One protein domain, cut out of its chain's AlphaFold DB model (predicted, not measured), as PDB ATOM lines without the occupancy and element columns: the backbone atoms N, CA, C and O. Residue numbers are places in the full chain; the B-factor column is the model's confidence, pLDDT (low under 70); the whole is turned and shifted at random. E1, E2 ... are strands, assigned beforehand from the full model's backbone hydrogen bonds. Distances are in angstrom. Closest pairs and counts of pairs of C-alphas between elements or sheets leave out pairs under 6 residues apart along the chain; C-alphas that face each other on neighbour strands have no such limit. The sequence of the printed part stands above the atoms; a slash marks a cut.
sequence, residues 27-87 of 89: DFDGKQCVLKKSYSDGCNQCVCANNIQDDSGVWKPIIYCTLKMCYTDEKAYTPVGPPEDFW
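AT A GLANCE: This is residues 27 to 87 of the 89 residues of an uncharacterized protein of Trichomalopsis sarcophagae (UniProt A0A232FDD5). Little regular structure is present: a strongly twisted sheet of three strands, E1, E2 and E3, forms a meander, each strand the antiparallel neighbour of the one before, and the unnamed residues 66 to 87 loop out and fold back. The turn between E2 and E3 lies toward one end of a rod, and the loop around Asp 73 makes the other. The 61 printed residues are loose, with a radius of gyration of the C-alphas of 13.2 A, spans of 44 by 20 by 19 A, and class all strand, though named strands hold only 21 residues.

HOW THE PARTS SIT: E1, residues 38 to 41, and E2, residues 44 to 53, form a hairpin; N 39 and O 46 are 2.9 A apart. E2 and E3, residues 59 to 65, form another; N 49 and O 62 are 2.8 A apart.

IN THESE COORDINATES: E1 begins at C-alpha 38 (48.275, -4.600, -51.129). E2 is 26.0 A long and bends by 51 degrees at residue 50. E3, 19.2 A, ends at C-alpha 65 (47.243, -9.484, -43.423).

THE WHOLE: The farthest C-alphas, Asp 55 and Asp 73, are 45.0 A apart. The printed part has no cut; both links are tight. Residues 71 to 77 have pLDDT under 70.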
ATOM      1  N   ASP A  27      44.833 -22.321 -51.527       72.62
ATOM      2  CA  ASP A  27      43.958 -21.651 -52.494       72.62
ATOM      3  C   ASP A  27      44.725 -20.777 -53.504       72.62
ATOM      4  O   ASP A  27      44.148 -20.282 -54.477       72.62
ATOM      5  N   PHE A  28      46.035 -20.590 -53.297       86.12
ATOM      6  CA  PHE A  28      46.894 -19.757 -54.147       86.12
ATOM      7  C   PHE A  28      48.112 -20.494 -54.713       86.12
ATOM      8  O   PHE A  28      49.017 -19.845 -55.244       86.12
ATOM      9  N   ASP A  29      48.138 -21.827 -54.635       90.12
ATOM     10  CA  ASP A  29      49.183 -22.630 -55.266       90.12
ATOM     11  C   ASP A  29      49.252 -22.343 -56.778       90.12
ATOM     12  O   ASP A  29      48.242 -22.246 -57.478       90.12
ATOM     13  N   GLY A  30      50.473 -22.166 -57.282       91.38
ATOM     14  CA  GLY A  30      50.748 -21.811 -58.673       91.38
ATOM     15  C   GLY A  30      50.611 -20.320 -58.992       91.38
ATOM     16  O   GLY A  30      50.833 -19.939 -60.140       91.38
ATOM     17  N   LYS A  31      50.283 -19.464 -58.013       92.56
ATOM     18  CA  LYS A  31      50.208 -18.008 -58.205       92.56
ATOM     19  C   LYS A  31      51.423 -17.293 -57.629       92.56
ATOM     20  O   LYS A  31      51.992 -17.687 -56.614       92.56
ATOM     21  N   GLN A  32      51.770 -16.172 -58.250       95.56
ATOM     22  CA  GLN A  32      52.714 -15.197 -57.712       95.56
ATOM     23  C   GLN A  32      51.995 -13.862 -57.533       95.56
ATOM     24  O   GLN A  32      51.201 -13.463 -58.381       95.56
ATOM     25  N   CYS A  33      52.263 -13.159 -56.438       95.44
ATOM     26  CA  CYS A  33      51.725 -11.827 -56.186       95.44
ATOM     27  C   CYS A  33      52.741 -10.730 -56.526       95.44
ATOM     28  O   CYS A  33      53.958 -10.931 -56.452       95.44
ATOM     29  N   VAL A  34      52.267  -9.548 -56.916       97.38
ATOM     30  CA  VAL A  34      53.121  -8.381 -57.171       97.38
ATOM     31  C   VAL A  34      53.700  -7.898 -55.840       97.38
ATOM     32  O   VAL A  34      52.957  -7.495 -54.945       97.38
ATOM     33  N   LEU A  35      55.028  -7.930 -55.693       96.56
ATOM     34  CA  LEU A  35      55.686  -7.594 -54.426       96.56
ATOM     35  C   LEU A  35      55.282  -6.206 -53.921       96.56
ATOM     36  O   LEU A  35      55.242  -5.241 -54.684       96.56
ATOM     37  N   LYS A  36      55.025  -6.110 -52.612       94.25
ATOM     38  CA  LYS A  36      54.560  -4.907 -51.897       94.25
ATOM     39  C   LYS A  36      53.182  -4.392 -52.317       94.25
ATOM     40  O   LYS A  36      52.702  -3.437 -51.709       94.25
ATOM     41  N   LYS A  37      52.526  -5.004 -53.306       96.44
ATOM     42  CA  LYS A  37      51.137  -4.682 -53.622       96.44
ATOM     43  C   LYS A  37      50.248  -5.123 -52.472       96.44
ATOM     44  O   LYS A  37      50.524  -6.121 -51.806       96.44
ATOM     45  N   SER A  38      49.196  -4.356 -52.228       95.44
ATOM     46  CA  SER A  38      48.275  -4.600 -51.129       95.44
ATOM     47  C   SER A  38      46.831  -4.534 -51.587       95.44
ATOM     48  O   SER A  38      46.522  -3.789 -52.515       95.44
ATOM     49  N   TYR A  39      45.959  -5.252 -50.893       94.06
ATOM     50  CA  TYR A  39      44.513  -5.178 -51.057       94.06
ATOM     51  C   TYR A  39      43.836  -5.128 -49.686       94.06
ATOM     52  O   TYR A  39      44.454  -5.437 -48.661       94.06
ATOM     53  N   SER A  40      42.577  -4.707 -49.672       91.88
ATOM     54  CA  SER A  40      41.772  -4.646 -48.455       91.88
ATOM     55  C   SER A  40      40.839  -5.852 -48.388       91.88
ATOM     56  O   SER A  40      40.063  -6.089 -49.312       91.88
ATOM     57  N   ASP A  41      40.917  -6.590 -47.285       87.00
ATOM     58  CA  ASP A  41      40.015  -7.683 -46.927       87.00
ATOM     59  C   ASP A  41      39.115  -7.204 -45.776       87.00
ATOM     60  O   ASP A  41      39.454  -7.280 -44.591       87.00
ATOM     61  N   GLY A  42      38.000  -6.563 -46.131       84.88
ATOM     62  CA  GLY A  42      37.171  -5.845 -45.165       84.88
ATOM     63  C   GLY A  42      37.959  -4.733 -44.461       84.88
ATOM     64  O   GLY A  42      38.400  -3.776 -45.093       84.88
ATOM     65  N   CYS A  43      38.134  -4.844 -43.141       83.19
ATOM     66  CA  CYS A  43      38.934  -3.905 -42.346       83.19
ATOM     67  C   CYS A  43      40.418  -4.300 -42.234       83.19
ATOM     68  O   CYS A  43      41.211  -3.567 -41.628       83.19
ATOM     69  N   ASN A  44      40.786  -5.459 -42.787       87.00
ATOM     70  CA  ASN A  44      42.152  -5.937 -42.813       87.00
ATOM     71  C   ASN A  44      42.880  -5.436 -44.055       87.00
ATOM     72  O   ASN A  44      42.319  -5.369 -45.144       87.00
ATOM     73  N   GLN A  45      44.155  -5.099 -43.887       91.25
ATOM     74  CA  GLN A  45      45.041  -4.792 -44.998       91.25
ATOM     75  C   GLN A  45      45.960  -5.981 -45.232       91.25
ATOM     76  O   GLN A  45      46.677  -6.384 -44.316       91.25
ATOM     77  N   CYS A  46      45.957  -6.501 -46.454       92.88
ATOM     78  CA  CYS A  46      46.784  -7.614 -46.885       92.88
ATOM     79  C   CYS A  46      47.855  -7.138 -47.866       92.88
ATOM     80  O   CYS A  46      47.568  -6.338 -48.752       92.88
ATOM     81  N   VAL A  47      49.089  -7.620 -47.733       95.69
ATOM     82  CA  VAL A  47      50.234  -7.234 -48.566       95.69
ATOM     83  C   VAL A  47      50.990  -8.460 -49.057       95.69
ATOM     84  O   VAL A  47      51.248  -9.388 -48.293       95.69
ATOM     85  N   CYS A  48      51.382  -8.449 -50.329       95.19
ATOM     86  CA  CYS A  48      52.324  -9.414 -50.881       95.19
ATOM     87  C   CYS A  48      53.727  -9.136 -50.327       95.19
ATOM     88  O   CYS A  48      54.391  -8.176 -50.729       95.19
ATOM     89  N   ALA A  49      54.176  -9.959 -49.386       95.19
ATOM     90  CA  ALA A  49      55.477  -9.818 -48.750       95.19
ATOM     91  C   ALA A  49      56.585 -10.510 -49.546       95.19
ATOM     92  O   ALA A  49      57.692  -9.981 -49.641       95.19
ATOM     93  N   ASN A  50      56.293 -11.683 -50.112       95.12
ATOM     94  CA  ASN A  50      57.255 -12.447 -50.896       95.12
ATOM     95  C   ASN A  50      56.557 -13.437 -51.843       95.12
ATOM     96  O   ASN A  50      55.358 -13.668 -51.721       95.12
ATOM     97  N   ASN A  51      57.317 -14.064 -52.739       94.62
ATOM     98  CA  ASN A  51      56.917 -15.267 -53.465       94.62
ATOM     99  C   ASN A  51      57.993 -16.328 -53.264       94.62
ATOM    100  O   ASN A  51      59.179 -16.036 -53.417       94.62
ATOM    101  N   ILE A  52      57.585 -17.544 -52.928       94.00
ATOM    102  CA  ILE A  52      58.493 -18.677 -52.767       94.00
ATOM    103  C   ILE A  52      58.099 -19.784 -53.733       94.00
ATOM    104  O   ILE A  52      56.937 -19.894 -54.113       94.00
ATOM    105  N   GLN A  53      59.065 -20.597 -54.131       94.81
ATOM    106  CA  GLN A  53      58.823 -21.807 -54.901       94.81
ATOM    107  C   GLN A  53      59.155 -22.994 -54.000       94.81
ATOM    108  O   GLN A  53      60.186 -22.967 -53.326       94.81
ATOM    109  N   ASP A  54      58.266 -23.984 -53.926       90.12
ATOM    110  CA  ASP A  54      58.558 -25.215 -53.190       90.12
ATOM    111  C   ASP A  54      59.464 -26.164 -53.992       90.12
ATOM    112  O   ASP A  54      59.764 -25.930 -55.164       90.12
ATOM    113  N   ASP A  55      59.893 -27.259 -53.358       93.62
ATOM    114  CA  ASP A  55      60.788 -28.254 -53.968       93.62
ATOM    115  C   ASP A  55      60.176 -28.946 -55.202       93.62
ATOM    116  O   ASP A  55      60.891 -29.568 -55.986       93.62
ATOM    117  N   SER A  56      58.854 -28.841 -55.392       93.44
ATOM    118  CA  SER A  56      58.136 -29.368 -56.560       93.44
ATOM    119  C   SER A  56      58.006 -28.337 -57.687       93.44
ATOM    120  O   SER A  56      57.395 -28.623 -58.715       93.44
ATOM    121  N   GLY A  57      58.573 -27.139 -57.522       92.31
ATOM    122  CA  GLY A  57      58.486 -26.064 -58.503       92.31
ATOM    123  C   GLY A  57      57.178 -25.269 -58.443       92.31
ATOM    124  O   GLY A  57      56.935 -24.446 -59.329       92.31
ATOM    125  N   VAL A  58      56.331 -25.469 -57.430       93.25
ATOM    126  CA  VAL A  58      55.053 -24.755 -57.310       93.25
ATOM    127  C   VAL A  58      55.276 -23.411 -56.627       93.25
ATOM    128  O   VAL A  58      55.813 -23.336 -55.520       93.25
ATOM    129  N   TRP A  59      54.853 -22.335 -57.293       92.62
ATOM    130  CA  TRP A  59      54.882 -20.988 -56.727       92.62
ATOM    131  C   TRP A  59      53.819 -20.811 -55.649       92.62
ATOM    132  O   TRP A  59      52.671 -21.213 -55.834       92.62
ATOM    133  N   LYS A  60      54.205 -20.177 -54.542       92.00
ATOM    134  CA  LYS A  60      53.329 -19.837 -53.423       92.00
ATOM    135  C   LYS A  60      53.581 -18.392 -52.998       92.00
ATOM    136  O   LYS A  60      54.725 -18.029 -52.691       92.00
ATOM    137  N   PRO A  61      52.541 -17.549 -52.965       93.38
ATOM    138  CA  PRO A  61      52.678 -16.190 -52.476       93.38
ATOM    139  C   PRO A  61      52.768 -16.198 -50.945       93.38
ATOM    140  O   PRO A  61      52.091 -16.972 -50.277       93.38
ATOM    141  N   ILE A  62      53.562 -15.294 -50.376       92.81
ATOM    142  CA  ILE A  62      53.574 -14.992 -48.941       92.81
ATOM    143  C   ILE A  62      52.834 -13.673 -48.744       92.81
ATOM    144  O   ILE A  62      53.340 -12.606 -49.095       92.81
ATOM    145  N   ILE A  63      51.627 -13.754 -48.190       92.69
ATOM    146  CA  ILE A  63      50.717 -12.624 -47.973       92.69
ATOM    147  C   ILE A  63      50.556 -12.363 -46.472       92.69
ATOM    148  O   ILE A  63      50.103 -13.225 -45.726       92.69
ATOM    149  N   TYR A  64      50.884 -11.160 -46.014       91.81
ATOM    150  CA  TYR A  64      50.608 -10.762 -44.635       91.81
ATOM    151  C   TYR A  64      49.363  -9.903 -44.574       91.81
ATOM    152  O   TYR A  64      49.289  -8.891 -45.263       91.81
ATOM    153  N   CYS A  65      48.423 -10.278 -43.716       88.75
ATOM    154  CA  CYS A  65      47.243  -9.484 -43.423       88.75
ATOM    155  C   CYS A  65      47.307  -8.959 -41.993       88.75
ATOM    156  O   CYS A  65      47.777  -9.648 -41.084       88.75
ATOM    157  N   THR A  66      46.813  -7.745 -41.766       87.44
ATOM    158  CA  THR A  66      46.477  -7.330 -40.402       87.44
ATOM    159  C   THR A  66      45.388  -8.247 -39.848       87.44
ATOM    160  O   THR A  66      44.569  -8.751 -40.608       87.44
ATOM    161  N   LEU A  67      45.357  -8.434 -38.529       81.75
ATOM    162  CA  LEU A  67      44.350  -9.250 -37.846       81.75
ATOM    163  C   LEU A  67      43.475  -8.364 -36.958       81.75
ATOM    164  O   LEU A  67      43.537  -8.410 -35.730       81.75
ATOM    165  N   LYS A  68      42.696  -7.491 -37.590       79.88
ATOM    166  CA  LYS A  68      41.670  -6.695 -36.924       79.88
ATOM    167  C   LYS A  68      40.360  -7.475 -36.939       79.88
ATOM    168  O   LYS A  68      39.966  -8.040 -37.956       79.88
ATOM    169  N   MET A  69      39.668  -7.483 -35.802       76.06
ATOM    170  CA  MET A  69      38.308  -8.007 -35.738       76.06
ATOM    171  C   MET A  69      37.376  -7.012 -36.433       76.06
ATOM    172  O   MET A  69      37.071  -5.948 -35.893       76.06
ATOM    173  N   CYS A  70      36.976  -7.342 -37.660       70.69
ATOM    174  CA  CYS A  70      36.055  -6.536 -38.448       70.69
ATOM    175  C   CYS A  70      34.625  -6.814 -37.982       70.69
ATOM    176  O   CYS A  70      33.943  -7.682 -38.522       70.69
ATOM    177  N   TYR A  71      34.180  -6.106 -36.948       66.12
ATOM    178  CA  TYR A  71      32.771  -6.098 -36.577       66.12
ATOM    179  C   TYR A  71      32.030  -5.164 -37.528       66.12
ATOM    180  O   TYR A  71      32.312  -3.970 -37.582       66.12
ATOM    181  N   THR A  72      31.091  -5.712 -38.286       59.28
ATOM    182  CA  THR A  72      30.023  -4.922 -38.900       59.28
ATOM    183  C   THR A  72      28.746  -5.250 -38.155       59.28
ATOM    184  O   THR A  72      28.507  -6.432 -37.905       59.28
ATOM    185  N   ASP A  73      27.984  -4.224 -37.782       55.19
ATOM    186  CA  ASP A  73      26.763  -4.284 -36.974       55.19
ATOM    187  C   ASP A  73      25.770  -5.345 -37.502       55.19
ATOM    188  O   ASP A  73      24.873  -5.015 -38.260       55.19
ATOM    189  N   GLU A  74      25.925  -6.619 -37.105       56.22
ATOM    190  CA  GLU A  74      25.074  -7.792 -37.423       56.22
ATOM    191  C   GLU A  74      25.462  -8.693 -38.620       56.22
ATOM    192  O   GLU A  74      24.710  -9.614 -38.949       56.22
ATOM    193  N   LYS A  75      26.638  -8.545 -39.251       59.72
ATOM    194  CA  LYS A  75      27.076  -9.489 -40.309       59.72
ATOM    195  C   LYS A  75      28.396 -10.178 -39.985       59.72
ATOM    196  O   LYS A  75      29.370  -9.534 -39.603       59.72
ATOM    197  N   ALA A  76      28.413 -11.502 -40.162       64.50
ATOM    198  CA  ALA A  76      29.626 -12.306 -40.088       64.50
ATOM    199  C   ALA A  76      30.631 -11.825 -41.145       64.50
ATOM    200  O   ALA A  76      30.270 -11.613 -42.305       64.50
ATOM    201  N   TYR A  77      31.888 -11.653 -40.736       69.44
ATOM    202  CA  TYR A  77      32.981 -11.302 -41.635       69.44
ATOM    203  C   TYR A  77      33.063 -12.308 -42.786       69.44
ATOM    204  O   TYR A  77      33.181 -13.511 -42.557       69.44
ATOM    205  N   THR A  78      32.993 -11.805 -44.017       72.94
ATOM    206  CA  THR A  78      33.205 -12.603 -45.226       72.94
ATOM    207  C   THR A  78      34.536 -12.175 -45.834       72.94
ATOM    208  O   THR A  78      34.630 -11.021 -46.256       72.94
ATOM    209  N   PRO A  79      35.550 -13.059 -45.867       76.12
ATOM    210  CA  PRO A  79      36.827 -12.757 -46.495       76.12
ATOM    211  C   PRO A  79      36.651 -12.395 -47.973       76.12
ATOM    212  O   PRO A  79      35.925 -13.070 -48.708       76.12
ATOM    213  N   VAL A  80      37.334 -11.346 -48.412       84.38
ATOM    214  CA  VAL A  80      37.432 -10.921 -49.807       84.38
ATOM    215  C   VAL A  80      38.785 -11.368 -50.344       84.38
ATOM    216  O   VAL A  80      39.823 -11.093 -49.748       84.38
ATOM    217  N   GLY A  81      38.782 -12.068 -51.478       86.56
ATOM    218  CA  GLY A  81      40.016 -12.511 -52.123       86.56
ATOM    219  C   GLY A  81      40.810 -11.357 -52.759       86.56
ATOM    220  O   GLY A  81      40.252 -10.285 -53.012       86.56
ATOM    221  N   PRO A  82      42.101 -11.568 -53.077       92.06
ATOM    222  CA  PRO A  82      42.904 -10.553 -53.749       92.06
ATOM    223  C   PRO A  82      42.357 -10.226 -55.152       92.06
ATOM    224  O   PRO A  82      41.967 -11.150 -55.875       92.06
ATOM    225  N   PRO A  83      42.360  -8.946 -55.569       94.06
ATOM    226  CA  PRO A  83      41.940  -8.540 -56.911       94.06
ATOM    227  C   PRO A  83      42.890  -9.083 -57.990       94.06
ATOM    228  O   PRO A  83      44.016  -9.478 -57.696       94.06
ATOM    229  N   GLU A  84      42.463  -9.096 -59.256       94.31
ATOM    230  CA  GLU A  84      43.265  -9.662 -60.357       94.31
ATOM    231  C   GLU A  84      44.638  -9.003 -60.494       94.31
ATOM    232  O   GLU A  84      45.648  -9.676 -60.678       94.31
ATOM    233  N   ASP A  85      44.688  -7.686 -60.325       94.69
ATOM    234  CA  ASP A  85      45.907  -6.900 -60.452       94.69
ATOM    235  C   ASP A  85      46.903  -7.138 -59.301       94.69
ATOM    236  O   ASP A  85      48.049  -6.690 -59.380       94.69
ATOM    237  N   PHE A  86      46.496  -7.822 -58.228       95.62
ATOM    238  CA  PHE A  86      47.385  -8.280 -57.161       95.62
ATOM    239  C   PHE A  86      48.335  -9.385 -57.636       95.62
ATOM    240  O   PHE A  86      49.425  -9.542 -57.078       95.62
ATOM    241  N   TRP A  87      47.940 -10.138 -58.661       95.00
ATOM    242  CA  TRP A  87      48.695 -11.264 -59.189       95.00
ATOM    243  C   TRP A  87      49.663 -10.829 -60.289       95.00
ATOM    244  O   TRP A  87      49.429  -9.858 -61.007       95.00
TER     245      TRP A  87